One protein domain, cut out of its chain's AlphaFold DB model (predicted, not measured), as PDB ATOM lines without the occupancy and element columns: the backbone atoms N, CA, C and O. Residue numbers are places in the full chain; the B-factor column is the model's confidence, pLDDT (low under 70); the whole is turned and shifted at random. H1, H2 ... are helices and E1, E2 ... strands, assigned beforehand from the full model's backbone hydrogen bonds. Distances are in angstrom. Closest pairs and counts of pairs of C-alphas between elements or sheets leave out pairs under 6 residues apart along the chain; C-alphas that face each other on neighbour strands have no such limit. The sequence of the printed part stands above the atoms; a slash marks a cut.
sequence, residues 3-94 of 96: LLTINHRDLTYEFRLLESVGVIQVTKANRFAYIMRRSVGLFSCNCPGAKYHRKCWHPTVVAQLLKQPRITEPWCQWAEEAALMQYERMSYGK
ATOM      1  N   LEU A   3     -35.411  42.948  16.248       95.62
ATOM      2  CA  LEU A   3     -33.951  42.921  16.226       95.62
ATOM      3  C   LEU A   3     -33.405  44.185  15.567       95.62
ATOM      4  O   LEU A   3     -33.936  44.639  14.558       95.62
ATOM      5  N   LEU A   4     -32.350  44.749  16.145       96.06
ATOM      6  CA  LEU A   4     -31.610  45.864  15.572       96.06
ATOM      7  C   LEU A   4     -30.118  45.651  15.805       96.06
ATOM      8  O   LEU A   4     -29.675  45.564  16.951       96.06
ATOM      9  N   THR A   5     -29.352  45.624  14.721       95.19
ATOM     10  CA  THR A   5     -27.891  45.546  14.758       95.19
ATOM     11  C   THR A   5     -27.304  46.901  14.406       95.19
ATOM     12  O   THR A   5     -27.726  47.535  13.442       95.19
ATOM     13  N   ILE A   6     -26.326  47.350  15.180       93.81
ATOM     14  CA  ILE A   6     -25.614  48.601  14.935       93.81
ATOM     15  C   ILE A   6     -24.115  48.408  15.150       93.81
ATOM     16  O   ILE A   6     -23.692  47.560  15.934       93.81
ATOM     17  N   ASN A   7     -23.316  49.269  14.531       92.62
ATOM     18  CA  ASN A   7     -21.890  49.370  14.817       92.62
ATOM     19  C   ASN A   7     -21.623  50.634  15.635       92.62
ATOM     20  O   ASN A   7     -22.058  51.727  15.271       92.62
ATOM     21  N   HIS A   8     -20.912  50.495  16.750       87.12
ATOM     22  CA  HIS A   8     -20.536  51.613  17.607       87.12
ATOM     23  C   HIS A   8     -19.123  51.401  18.149       87.12
ATOM     24  O   HIS A   8     -18.893  50.446  18.888       87.12
ATOM     25  N   ARG A   9     -18.197  52.317  17.820       85.50
ATOM     26  CA  ARG A   9     -16.777  52.248  18.225       85.50
ATOM     27  C   ARG A   9     -16.146  50.895  17.873       85.50
ATOM     28  O   ARG A   9     -15.675  50.187  18.759       85.50
ATOM     29  N   ASP A  10     -16.255  50.520  16.600       88.31
ATOM     30  CA  ASP A  10     -15.691  49.287  16.021       88.31
ATOM     31  C   ASP A  10     -16.227  47.980  16.618       88.31
ATOM     32  O   ASP A  10     -15.671  46.901  16.425       88.31
ATOM     33  N   LEU A  11     -17.342  48.062  17.345       89.12
ATOM     34  CA  LEU A  11     -17.996  46.923  17.964       89.12
ATOM     35  C   LEU A  11     -19.418  46.817  17.434       89.12
ATOM     36  O   LEU A  11     -20.182  47.786  17.450       89.12
ATOM     37  N   THR A  12     -19.777  45.618  16.992       93.44
ATOM     38  CA  THR A  12     -21.147  45.296  16.608       93.44
ATOM     39  C   THR A  12     -21.961  45.007  17.856       93.44
ATOM     40  O   THR A  12     -21.594  44.161  18.678       93.44
ATOM     41  N   TYR A  13     -23.065  45.726  17.991       93.50
ATOM     42  CA  TYR A  13     -24.074  45.501  19.006       93.50
ATOM     43  C   TYR A  13     -25.339  45.005  18.340       93.50
ATOM     44  O   TYR A  13     -25.745  45.527  17.304       93.50
ATOM     45  N   GLU A  14     -26.000  44.057  18.977       94.81
ATOM     46  CA  GLU A  14     -27.292  43.575  18.523       94.81
ATOM     47  C   GLU A  14     -28.268  43.604  19.696       94.81
ATOM     48  O   GLU A  14     -28.009  43.101  20.792       94.81
ATOM     49  N   PHE A  15     -29.383  44.282  19.452       94.06
ATOM     50  CA  PHE A  15     -30.456  44.509  20.398       94.06
ATOM     51  C   PHE A  15     -31.636  43.644  19.989       94.06
ATOM     52  O   PHE A  15     -32.221  43.852  18.926       94.06
ATOM     53  N   ARG A  16     -32.001  42.689  20.842       94.62
ATOM     54  CA  ARG A  16     -33.128  41.781  20.629       94.62
ATOM     55  C   ARG A  16     -34.225  42.103  21.630       94.62
ATOM     56  O   ARG A  16     -34.064  41.836  22.817       94.62
ATOM     57  N   LEU A  17     -35.320  42.702  21.170       94.25
ATOM     58  CA  LEU A  17     -36.510  42.908  21.991       94.25
ATOM     59  C   LEU A  17     -37.337  41.628  22.005       94.25
ATOM     60  O   LEU A  17     -37.980  41.298  21.009       94.25
ATOM     61  N   LEU A  18     -37.345  40.974  23.158       93.00
ATOM     62  CA  LEU A  18     -38.237  39.884  23.515       93.00
ATOM     63  C   LEU A  18     -39.553  40.502  23.986       93.00
ATOM     64  O   LEU A  18     -39.638  41.089  25.071       93.00
ATOM     65  N   GLU A  19     -40.549  40.466  23.113       89.56
ATOM     66  CA  GLU A  19     -41.808  41.187  23.293       89.56
ATOM     67  C   GLU A  19     -42.690  40.535  24.356       89.56
ATOM     68  O   GLU A  19     -43.402  41.250  25.059       89.56
ATOM     69  N   SER A  20     -42.595  39.213  24.521       88.88
ATOM     70  CA  SER A  20     -43.381  38.440  25.492       88.88
ATOM     71  C   SER A  20     -43.134  38.870  26.942       88.88
ATOM     72  O   SER A  20     -44.068  38.999  27.727       88.88
ATOM     73  N   VAL A  21     -41.875  39.151  27.278       87.88
ATOM     74  CA  VAL A  21     -41.433  39.562  28.621       87.88
ATOM     75  C   VAL A  21     -41.121  41.059  28.725       87.88
ATOM     76  O   VAL A  21     -40.868  41.567  29.817       87.88
ATOM     77  N   GLY A  22     -41.117  41.787  27.604       88.00
ATOM     78  CA  GLY A  22     -40.804  43.218  27.567       88.00
ATOM     79  C   GLY A  22     -39.342  43.525  27.904       88.00
ATOM     80  O   GLY A  22     -39.053  44.447  28.674       88.00
ATOM     81  N   VAL A  23     -38.415  42.741  27.350       89.38
ATOM     82  CA  VAL A  23     -36.989  42.758  27.703       89.38
ATOM     83  C   VAL A  23     -36.134  42.899  26.458       89.38
ATOM     84  O   VAL A  23     -36.391  42.241  25.457       89.38
ATOM     85  N   ILE A  24     -35.081  43.715  26.521       91.50
ATOM     86  CA  ILE A  24     -34.093  43.799  25.443       91.50
ATOM     87  C   ILE A  24     -32.820  43.085  25.878       91.50
ATOM     88  O   ILE A  24     -32.171  43.494  26.842       91.50
ATOM     89  N   GLN A  25     -32.446  42.036  25.154       91.25
ATOM     90  CA  GLN A  25     -31.128  41.421  25.260       91.25
ATOM     91  C   GLN A  25     -30.148  42.178  24.372       91.25
ATOM     92  O   GLN A  25     -30.452  42.469  23.216       91.25
ATOM     93  N   VAL A  26     -28.978  42.496  24.917       90.56
ATOM     94  CA  VAL A  26     -27.918  43.182  24.186       90.56
ATOM     95  C   VAL A  26     -26.718  42.260  24.089       90.56
ATOM     96  O   VAL A  26     -26.162  41.837  25.107       90.56
ATOM     97  N   THR A  27     -26.303  41.970  22.863       91.81
ATOM     98  CA  THR A  27     -25.020  41.331  22.582       91.81
ATOM     99  C   THR A  27     -24.026  42.379  22.083       91.81
ATOM    100  O   THR A  27     -24.399  43.401  21.505       91.81
ATOM    101  N   LYS A  28     -22.745  42.160  22.372       91.38
ATOM    102  CA  LYS A  28     -21.612  42.990  21.957       91.38
ATOM    103  C   LYS A  28     -20.532  42.060  21.423       91.38
ATOM    104  O   LYS A  28     -20.098  41.169  22.150       91.38
ATOM    105  N   ALA A  29     -20.096  42.271  20.183       90.62
ATOM    106  CA  ALA A  29     -19.126  41.408  19.506       90.62
ATOM    107  C   ALA A  29     -19.506  39.913  19.615       90.62
ATOM    108  O   ALA A  29     -18.698  39.079  20.021       90.62
ATOM    109  N   ASN A  30     -20.774  39.596  19.320       86.38
ATOM    110  CA  ASN A  30     -21.365  38.250  19.386       86.38
ATOM    111  C   ASN A  30     -21.365  37.587  20.775       86.38
ATOM    112  O   ASN A  30     -21.631  36.394  20.896       86.38
ATOM    113  N   ARG A  31     -21.095  38.344  21.844       88.50
ATOM    114  CA  ARG A  31     -21.177  37.865  23.228       88.50
ATOM    115  C   ARG A  31     -22.305  38.569  23.957       88.50
ATOM    116  O   ARG A  31     -22.518  39.764  23.769       88.50
ATOM    117  N   PHE A  32     -23.020  37.845  24.809       87.25
ATOM    118  CA  PHE A  32     -24.013  38.455  25.688       87.25
ATOM    119  C   PHE A  32     -23.351  39.528  26.562       87.25
ATOM    120  O   PHE A  32     -22.328  39.269  27.194       87.25
ATOM    121  N   ALA A  33     -23.924  40.731  26.577       86.50
ATOM    122  CA  ALA A  33     -23.393  41.854  27.337       86.50
ATOM    123  C   ALA A  33     -24.260  42.150  28.563       86.50
ATOM    124  O   ALA A  33     -23.764  42.139  29.687       86.50
ATOM    125  N   TYR A  34     -25.544  42.442  28.355       85.12
ATOM    126  CA  TYR A  34     -26.489  42.756  29.428       85.12
ATOM    127  C   TYR A  34     -27.935  42.732  28.926       85.12
ATOM    128  O   TYR A  34     -28.215  42.579  27.736       85.12
ATOM    129  N   ILE A  35     -28.862  42.924  29.864       86.25
ATOM    130  CA  ILE A  35     -30.297  43.035  29.616       86.25
ATOM    131  C   ILE A  35     -30.782  44.437  29.995       86.25
ATOM    132  O   ILE A  35     -30.430  44.957  31.056       86.25
ATOM    133  N   MET A  36     -31.639  45.024  29.162       86.88
ATOM    134  CA  MET A  36     -32.413  46.221  29.492       86.88
ATOM    135  C   MET A  36     -33.855  45.820  29.795       86.88
ATOM    136  O   MET A  36     -34.507  45.142  28.999       86.88
ATOM    137  N   ARG A  37     -34.357  46.244  30.956       82.25
ATOM    138  CA  ARG A  37     -35.726  45.966  31.402       82.25
ATOM    139  C   ARG A  37     -36.588  47.204  31.215       82.25
ATOM    140  O   ARG A  37     -36.101  48.330  31.324       82.25
ATOM    141  N   ARG A  38     -37.876  46.994  30.959       74.69
ATOM    142  CA  ARG A  38     -38.857  48.075  30.958       74.69
ATOM    143  C   ARG A  38     -39.201  48.446  32.404       74.69
ATOM    144  O   ARG A  38     -39.570  47.580  33.188       74.69
ATOM    145  N   SER A  39     -39.067  49.721  32.756       65.81
ATOM    146  CA  SER A  39     -39.524  50.299  34.021       65.81
ATOM    147  C   SER A  39     -40.378  51.519  33.700       65.81
ATOM    148  O   SER A  39     -39.905  52.436  33.034       65.81
ATOM    149  N   VAL A  40     -41.647  51.510  34.123       60.31
ATOM    150  CA  VAL A  40     -42.593  52.634  33.957       60.31
ATOM    151  C   VAL A  40     -42.616  53.180  32.514       60.31
ATOM    152  O   VAL A  40     -42.342  54.343  32.244       60.31
ATOM    153  N   GLY A  41     -42.876  52.302  31.540       59.41
ATOM    154  CA  GLY A  41     -43.028  52.680  30.127       59.41
ATOM    155  C   GLY A  41     -41.726  52.859  29.331       59.41
ATOM    156  O   GLY A  41     -41.770  52.709  28.108       59.41
ATOM    157  N   LEU A  42     -40.576  53.054  29.985       65.56
ATOM    158  CA  LEU A  42     -39.268  53.256  29.347       65.56
ATOM    159  C   LEU A  42     -38.319  52.075  29.599       65.56
ATOM    160  O   LEU A  42     -38.356  51.445  30.652       65.56
ATOM    161  N   PHE A  43     -37.438  51.761  28.646       68.00
ATOM    162  CA  PHE A  43     -36.333  50.831  28.905       68.00
ATOM    163  C   PHE A  43     -35.224  51.565  29.655       68.00
ATOM    164  O   PHE A  43     -34.643  52.516  29.127       68.00
ATOM    165  N   SER A  44     -34.914  51.133  30.878       64.88
ATOM    166  CA  SER A  44     -33.827  51.735  31.646       64.88
ATOM    167  C   SER A  44     -32.474  51.346  31.036       64.88
ATOM    168  O   SER A  44     -32.127  50.169  30.907       64.88
ATOM    169  N   CYS A  45     -31.701  52.355  30.610       66.44
ATOM    170  CA  CYS A  45     -30.316  52.184  30.162       66.44
ATOM    171  C   CYS A  45     -29.449  51.796  31.372       66.44
ATOM    172  O   CYS A  45     -28.938  52.660  32.075       66.44
ATOM    173  N   ASN A  46     -29.266  50.491  31.594       61.66
ATOM    174  CA  ASN A  46     -28.350  49.939  32.602       61.66
ATOM    175  C   ASN A  46     -26.944  49.666  32.038       61.66
ATOM    176  O   ASN A  46     -26.205  48.856  32.598       61.66
ATOM    177  N   CYS A  47     -26.564  50.280  30.910       63.41
ATOM    178  CA  CYS A  47     -25.242  50.015  30.353       63.41
ATOM    179  C   CYS A  47     -24.159  50.444  31.365       63.41
ATOM    180  O   CYS A  47     -24.330  51.467  32.035       63.41
ATOM    181  N   PRO A  48     -23.035  49.713  31.479       60.69
ATOM    182  CA  PRO A  48     -21.978  50.047  32.437       60.69
ATOM    183  C   PRO A  48     -21.494  51.498  32.310       60.69
ATOM    184  O   PRO A  48     -21.188  52.142  33.306       60.69
ATOM    185  N   GLY A  49     -21.509  52.035  31.085       62.16
ATOM    186  CA  GLY A  49     -21.155  53.418  30.779       62.16
ATOM    187  C   GLY A  49     -22.174  54.479  31.216       62.16
ATOM    188  O   GLY A  49     -21.795  55.624  31.442       62.16
ATOM    189  N   ALA A  50     -23.453  54.138  31.407       58.47
ATOM    190  CA  ALA A  50     -24.485  55.106  31.799       58.47
ATOM    191  C   ALA A  50     -24.203  55.746  33.164       58.47
ATOM    192  O   ALA A  50     -24.561  56.899  33.386       58.47
ATOM    193  N   LYS A  51     -23.500  55.031  34.053       55.81
ATOM    194  CA  LYS A  51     -23.043  55.571  35.342       55.81
ATOM    195  C   LYS A  51     -21.973  56.661  35.194       55.81
ATOM    196  O   LYS A  51     -21.791  57.450  36.112       55.81
ATOM    197  N   TYR A  52     -21.278  56.714  34.057       55.88
ATOM    198  CA  TYR A  52     -20.077  57.528  33.858       55.88
ATOM    199  C   TYR A  52     -20.212  58.577  32.745       55.88
ATOM    200  O   TYR A  52     -19.276  59.340  32.521       55.88
ATOM    201  N   HIS A  53     -21.319  58.618  31.992       55.00
ATOM    202  CA  HIS A  53     -21.488  59.566  30.884       55.00
ATOM    203  C   HIS A  53     -22.891  60.175  30.891       55.00
ATOM    204  O   HIS A  53     -23.889  59.462  30.882       55.00
ATOM    205  N   ARG A  54     -22.974  61.508  30.784       54.25
ATOM    206  CA  ARG A  54     -24.242  62.265  30.721       54.25
ATOM    207  C   ARG A  54     -25.059  62.040  29.431       54.25
ATOM    208  O   ARG A  54     -26.147  62.585  29.305       54.25
ATOM    209  N   LYS A  55     -24.548  61.271  28.458       64.44
ATOM    210  CA  LYS A  55     -25.199  60.994  27.164       64.44
ATOM    211  C   LYS A  55     -25.152  59.491  26.844       64.44
ATOM    212  O   LYS A  55     -24.249  59.031  26.148       64.44
ATOM    213  N   CYS A  56     -26.106  58.714  27.365       76.81
ATOM    214  CA  CYS A  56     -26.324  57.326  26.928       76.81
ATOM    215  C   CYS A  56     -26.984  57.351  25.531       76.81
ATOM    216  O   CYS A  56     -27.990  58.029  25.352       76.81
ATOM    217  N   TRP A  57     -26.436  56.633  24.544       82.56
ATOM    218  CA  TRP A  57     -27.003  56.548  23.183       82.56
ATOM    219  C   TRP A  57     -28.092  55.471  23.042       82.56
ATOM    220  O   TRP A  57     -28.847  55.469  22.070       82.56
ATOM    221  N   HIS A  58     -28.212  54.572  24.027       84.69
ATOM    222  CA  HIS A  58     -29.208  53.501  24.019       84.69
ATOM    223  C   HIS A  58     -30.659  53.977  23.892       84.69
ATOM    224  O   HIS A  58     -31.393  53.290  23.198       84.69
ATOM    225  N   PRO A  59     -31.113  55.110  24.468       83.38
ATOM    226  CA  PRO A  59     -32.480  55.586  24.259       83.38
ATOM    227  C   PRO A  59     -32.827  55.768  22.777       83.38
ATOM    228  O   PRO A  59     -33.880  55.314  22.338       83.38
ATOM    229  N   THR A  60     -31.919  56.350  21.986       86.88
ATOM    230  CA  THR A  60     -32.112  56.518  20.537       86.88
ATOM    231  C   THR A  60     -32.192  55.169  19.829       86.88
ATOM    232  O   THR A  60     -33.061  54.961  18.986       86.88
ATOM    233  N   VAL A  61     -31.329  54.225  20.203       90.12
ATOM    234  CA  VAL A  61     -31.301  52.887  19.596       90.12
ATOM    235  C   VAL A  61     -32.511  52.053  20.002       90.12
ATOM    236  O   VAL A  61     -33.086  51.371  19.165       90.12
ATOM    237  N   VAL A  62     -32.983  52.172  21.241       89.25
ATOM    238  CA  VAL A  62     -34.244  51.571  21.688       89.25
ATOM    239  C   VAL A  62     -35.416  52.148  20.896       89.25
ATOM    240  O   VAL A  62     -36.265  51.392  20.432       89.25
ATOM    241  N   ALA A  63     -35.461  53.466  20.679       88.88
ATOM    242  CA  ALA A  63     -36.507  54.083  19.868       88.88
ATOM    243  C   ALA A  63     -36.489  53.576  18.413       88.88
ATOM    244  O   ALA A  63     -37.549  53.380  17.821       88.88
ATOM    245  N   GLN A  64     -35.306  53.323  17.842       93.19
ATOM    246  CA  GLN A  64     -35.162  52.700  16.522       93.19
ATOM    247  C   GLN A  64     -35.573  51.221  16.527       93.19
ATOM    248  O   GLN A  64     -36.279  50.790  15.618       93.19
ATOM    249  N   LEU A  65     -35.193  50.461  17.557       94.31
ATOM    250  CA  LEU A  65     -35.560  49.054  17.737       94.31
ATOM    251  C   LEU A  65     -37.077  48.884  17.821       94.31
ATOM    252  O   LEU A  65     -37.638  47.991  17.197       94.31
ATOM    253  N   LEU A  66     -37.764  49.760  18.558       91.25
ATOM    254  CA  LEU A  66     -39.221  49.712  18.694       91.25
ATOM    255  C   LEU A  66     -39.950  49.940  17.364       91.25
ATOM    256  O   LEU A  66     -41.068  49.448  17.203       91.25
ATOM    257  N   LYS A  67     -39.319  50.632  16.409       94.19
ATOM    258  CA  LYS A  67     -39.843  50.841  15.053       94.19
ATOM    259  C   LYS A  67     -39.557  49.675  14.104       94.19
ATOM    260  O   LYS A  67     -40.131  49.651  13.021       94.19
ATOM    261  N   GLN A  68     -38.692  48.730  14.481       96.12
ATOM    262  CA  GLN A  68     -38.400  47.573  13.637       96.12
ATOM    263  C   GLN A  68     -39.641  46.685  13.480       96.12
ATOM    264  O   GLN A  68     -40.449  46.580  14.417       96.12
ATOM    265  N   PRO A  69     -39.797  46.029  12.317       95.38
ATOM    266  CA  PRO A  69     -40.833  45.029  12.141       95.38
ATOM    267  C   PRO A  69     -40.609  43.860  13.100       95.38
ATOM    268  O   PRO A  69     -39.490  43.564  13.532       95.38
ATOM    269  N   ARG A  70     -41.703  43.186  13.443       94.81
ATOM    270  CA  ARG A  70     -41.639  41.943  14.204       94.81
ATOM    271  C   ARG A  70     -41.092  40.834  13.311       94.81
ATOM    272  O   ARG A  70     -41.531  40.683  12.177       94.81
ATOM    273  N   ILE A  71     -40.177  40.042  13.857       94.38
ATOM    274  CA  ILE A  71     -39.632  38.846  13.218       94.38
ATOM    275  C   ILE A  71     -40.408  37.631  13.736       94.38
ATOM    276  O   ILE A  71     -40.607  37.492  14.949       94.38
ATOM    277  N   THR A  72     -40.841  36.763  12.823       90.69
ATOM    278  CA  THR A  72     -41.683  35.580  13.091       90.69
ATOM    279  C   THR A  72     -40.994  34.256  12.753       90.69
ATOM    280  O   THR A  72     -41.653  33.260  12.488       90.69
ATOM    281  N   GLU A  73     -39.665  34.239  12.764       93.38
ATOM    282  CA  GLU A  73     -38.880  33.035  12.498       93.38
ATOM    283  C   GLU A  73     -38.929  32.036  13.674       93.38
ATOM    284  O   GLU A  73     -39.027  32.466  14.831       93.38
ATOM    285  N   PRO A  74     -38.770  30.720  13.434       93.81
ATOM    286  CA  PRO A  74     -38.809  29.704  14.494       93.81
ATOM    287  C   PRO A  74     -37.819  29.959  15.642       93.81
ATOM    288  O   PRO A  74     -38.156  29.817  16.816       93.81
ATOM    289  N   TRP A  75     -36.607  30.421  15.326       90.19
ATOM    290  CA  TRP A  75     -35.589  30.736  16.334       90.19
ATOM    291  C   TRP A  75     -35.965  31.948  17.205       90.19
ATOM    292  O   TRP A  75     -35.562  32.015  18.367       90.19
ATOM    293  N   CYS A  76     -36.767  32.886  16.686       90.88
ATOM    294  CA  CYS A  76     -37.320  33.987  17.476       90.88
ATOM    295  C   CYS A  76     -38.335  33.470  18.489       90.88
ATOM    296  O   CYS A  76     -38.351  33.931  19.626       90.88
ATOM    297  N   GLN A  77     -39.184  32.528  18.072       90.25
ATOM    298  CA  GLN A  77     -40.182  31.929  18.948       90.25
ATOM    299  C   GLN A  77     -39.510  31.199  20.115       90.25
ATOM    300  O   GLN A  77     -39.843  31.470  21.266       90.25
ATOM    301  N   TRP A  78     -38.495  30.375  19.842       91.12
ATOM    302  CA  TRP A  78     -37.729  29.707  20.899       91.12
ATOM    303  C   TRP A  78     -37.049  30.691  21.856       91.12
ATOM    304  O   TRP A  78     -37.020  30.460  23.064       91.12
ATOM    305  N   ALA A  79     -36.517  31.805  21.343       89.19
ATOM    306  CA  ALA A  79     -35.912  32.836  22.184       89.19
ATOM    307  C   ALA A  79     -36.940  33.505  23.118       89.19
ATOM    308  O   ALA A  79     -36.640  33.749  24.287       89.19
ATOM    309  N   GLU A  80     -38.147  33.779  22.619       90.56
ATOM    310  CA  GLU A  80     -39.259  34.331  23.406       90.56
ATOM    311  C   GLU A  80     -39.730  33.337  24.483       90.56
ATOM    312  O   GLU A  80     -39.867  33.708  25.648       90.56
ATOM    313  N   GLU A  81     -39.898  32.060  24.131       90.38
ATOM    314  CA  GLU A  81     -40.290  30.994  25.067       90.38
ATOM    315  C   GLU A  81     -39.243  30.788  26.171       90.38
ATOM    316  O   GLU A  81     -39.576  30.760  27.358       90.38
ATOM    317  N   ALA A  82     -37.959  30.721  25.809       87.75
ATOM    318  CA  ALA A  82     -36.872  30.595  26.777       87.75
ATOM    319  C   ALA A  82     -36.832  31.786  27.748       87.75
ATOM    320  O   ALA A  82     -36.579  31.618  28.945       87.75
ATOM    321  N   ALA A  83     -37.103  32.994  27.251       85.62
ATOM    322  CA  ALA A  83     -37.152  34.191  28.075       85.62
ATOM    323  C   ALA A  83     -38.327  34.181  29.060       85.62
ATOM    324  O   ALA A  83     -38.126  34.527  30.227       85.62
ATOM    325  N   LEU A  84     -39.514  33.749  28.621       85.44
ATOM    326  CA  LEU A  84     -40.681  33.552  29.486       85.44
ATOM    327  C   LEU A  84     -40.360  32.585  30.628       85.44
ATOM    328  O   LEU A  84     -40.496  32.956  31.793       85.44
ATOM    329  N   MET A  85     -39.813  31.407  30.312       83.62
ATOM    330  CA  MET A  85     -39.451  30.399  31.318       83.62
ATOM    331  C   MET A  85     -38.455  30.935  32.359       83.62
ATOM    332  O   MET A  85     -38.551  30.630  33.551       83.62
ATOM    333  N   GLN A  86     -37.479  31.741  31.930       80.31
ATOM    334  CA  GLN A  86     -36.515  32.368  32.836       80.31
ATOM    335  C   GLN A  86     -37.161  33.438  33.726       80.31
ATOM    336  O   GLN A  86     -36.842  33.519  34.913       80.31
ATOM    337  N   TYR A  87     -38.056  34.257  33.172       73.25
ATOM    338  CA  TYR A  87     -38.701  35.348  33.902       73.25
ATOM    339  C   TYR A  87     -39.767  34.865  34.887       73.25
ATOM    340  O   TYR A  87     -39.832  35.382  36.004       73.25
ATOM    341  N   GLU A  88     -40.552  33.851  34.529       71.31
ATOM    342  CA  GLU A  88     -41.523  33.231  35.434       71.31
ATOM    343  C   GLU A  88     -40.825  32.657  36.670       71.31
ATOM    344  O   GLU A  88     -41.205  32.970  37.801       71.31
ATOM    345  N   ARG A  89     -39.715  31.929  36.483       65.19
ATOM    346  CA  ARG A  89     -38.904  31.399  37.593       65.19
ATOM    347  C   ARG A  89     -38.413  32.481  38.560       65.19
ATOM    348  O   ARG A  89     -38.370  32.239  39.764       65.19
ATOM    349  N   MET A  90     -38.063  33.670  38.066       59.00
ATOM    350  CA  MET A  90     -37.622  34.785  38.916       59.00
ATOM    351  C   MET A  90     -38.777  35.461  39.670       59.00
ATOM    352  O   MET A  90     -38.570  35.942  40.784       59.00
ATOM    353  N   SER A  91     -39.977  35.504  39.089       55.31
ATOM    354  CA  SER A  91     -41.167  36.080  39.731       55.31
ATOM    355  C   SER A  91     -41.719  35.180  40.843       55.31
ATOM    356  O   SER A  91     -42.111  35.686  41.892       55.31
ATOM    357  N   TYR A  92     -41.662  33.854  40.679       47.91
ATOM    358  CA  TYR A  92     -42.076  32.901  41.721       47.91
ATOM    359  C   TYR A  92     -41.167  32.900  42.963       47.91
ATOM    360  O   TYR A  92     -41.618  32.547  44.049       47.91
ATOM    361  N   GLY A  93     -39.909  33.334  42.841       45.34
ATOM    362  CA  GLY A  93     -38.976  33.441  43.969       45.34
ATOM    363  C   GLY A  93     -39.183  34.660  44.878       45.34
ATOM    364  O   GLY A  93     -38.509  34.759  45.896       45.34
ATOM    365  N   LYS A  94     -40.079  35.595  44.528       43.25
ATOM    366  CA  LYS A  94     -40.373  36.800  45.331       43.25
ATOM    367  C   LYS A  94     -41.593  36.675  46.253       43.25
ATOM    368  O   LYS A  94     -41.842  37.598  47.017       43.25
TER     369      LYS A  94
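Overview. This is residues 3 to 94 of the 96 residues of an uncharacterized protein of viral metagenome (UniProt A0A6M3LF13). A strongly twisted sheet of four antiparallel strands has a short helix, H2, over one face beside E1 and E2, and a long helix, H3, crossing the other face near the end of E2. The short helix H1 sits away from the sheet on the stretch between E4 and H2, and residues 89 to 94, at the far end of H3, stick out. The printed part has 92 residues with four named strands and three named helices, in the order E1 E2 E3 E4 H1 H2 H3; the sheet's order is E1 - E2 - E3 - E4, and the class is mixed, helices and strands. The whole is compact, with a radius of gyration of the C-alphas of 13.7 A and spans of 35 by 33 by 24 A.

Arrangement. E1, residues 3 to 8, and E2, residues 11 to 18, form an antiparallel hairpin, with N 6 and O 13 within hydrogen-bond range at 2.9 A. E3, residues 23 to 28, forms the next hairpin with E2, where N 16 and O 25 are 2.8 A apart. E4, residues 31 to 39, forms a hairpin with E3, where N 36 and O 24 are 2.8 A apart. The four strands are a meander, each the antiparallel neighbour of the one before. Residues 38 to 39 of E4 also pair with residues 42 to 43, antiparallel. H1, residues 48 to 51, is not on the sheet. H2, residues 58 to 66, is on the sheet at a height of 8.4 A, over E2 and slantwise to the strands, at 51 degrees to E2 on the local plane; its closest C-alphas to E1 are those of Leu 65 and Leu 4, 5.5 A apart. H3, residues 74 to 92, is on the opposite face at a height of 8.8 A, across the strands, at 67 degrees to E2 on the local plane. The closest C-alphas of H3 and E2 are those of Glu 80 and Leu 18, 5.6 A apart. With helices on both faces, H2, the sheet and H3 make three layers. H2 and H3 are apart. In H2 and H3 every O i to N i+4 pair is within hydrogen-bond range; H1 is too short for such a pair.

Along the chain. E1 begins at C-alpha 3, (-33.951, 42.921, 16.226), and is 16.0 A long. E2 is 22.1 A long, E3 16.4 A and E4 24.7 A. H1 measures 6.3 A and H2 12.0 A. H3 is 27.6 A long and ends at C-alpha 92, (-42.076, 32.901, 41.721).

Size, cuts and confidence. The C-alphas farthest apart are those of Asp 10 and Tyr 92, 40.3 A. The printed part has no cut and no long link. The mean pLDDT of the printed part is 81.6; residues 39 to 55 and 89 to 94 are under 70.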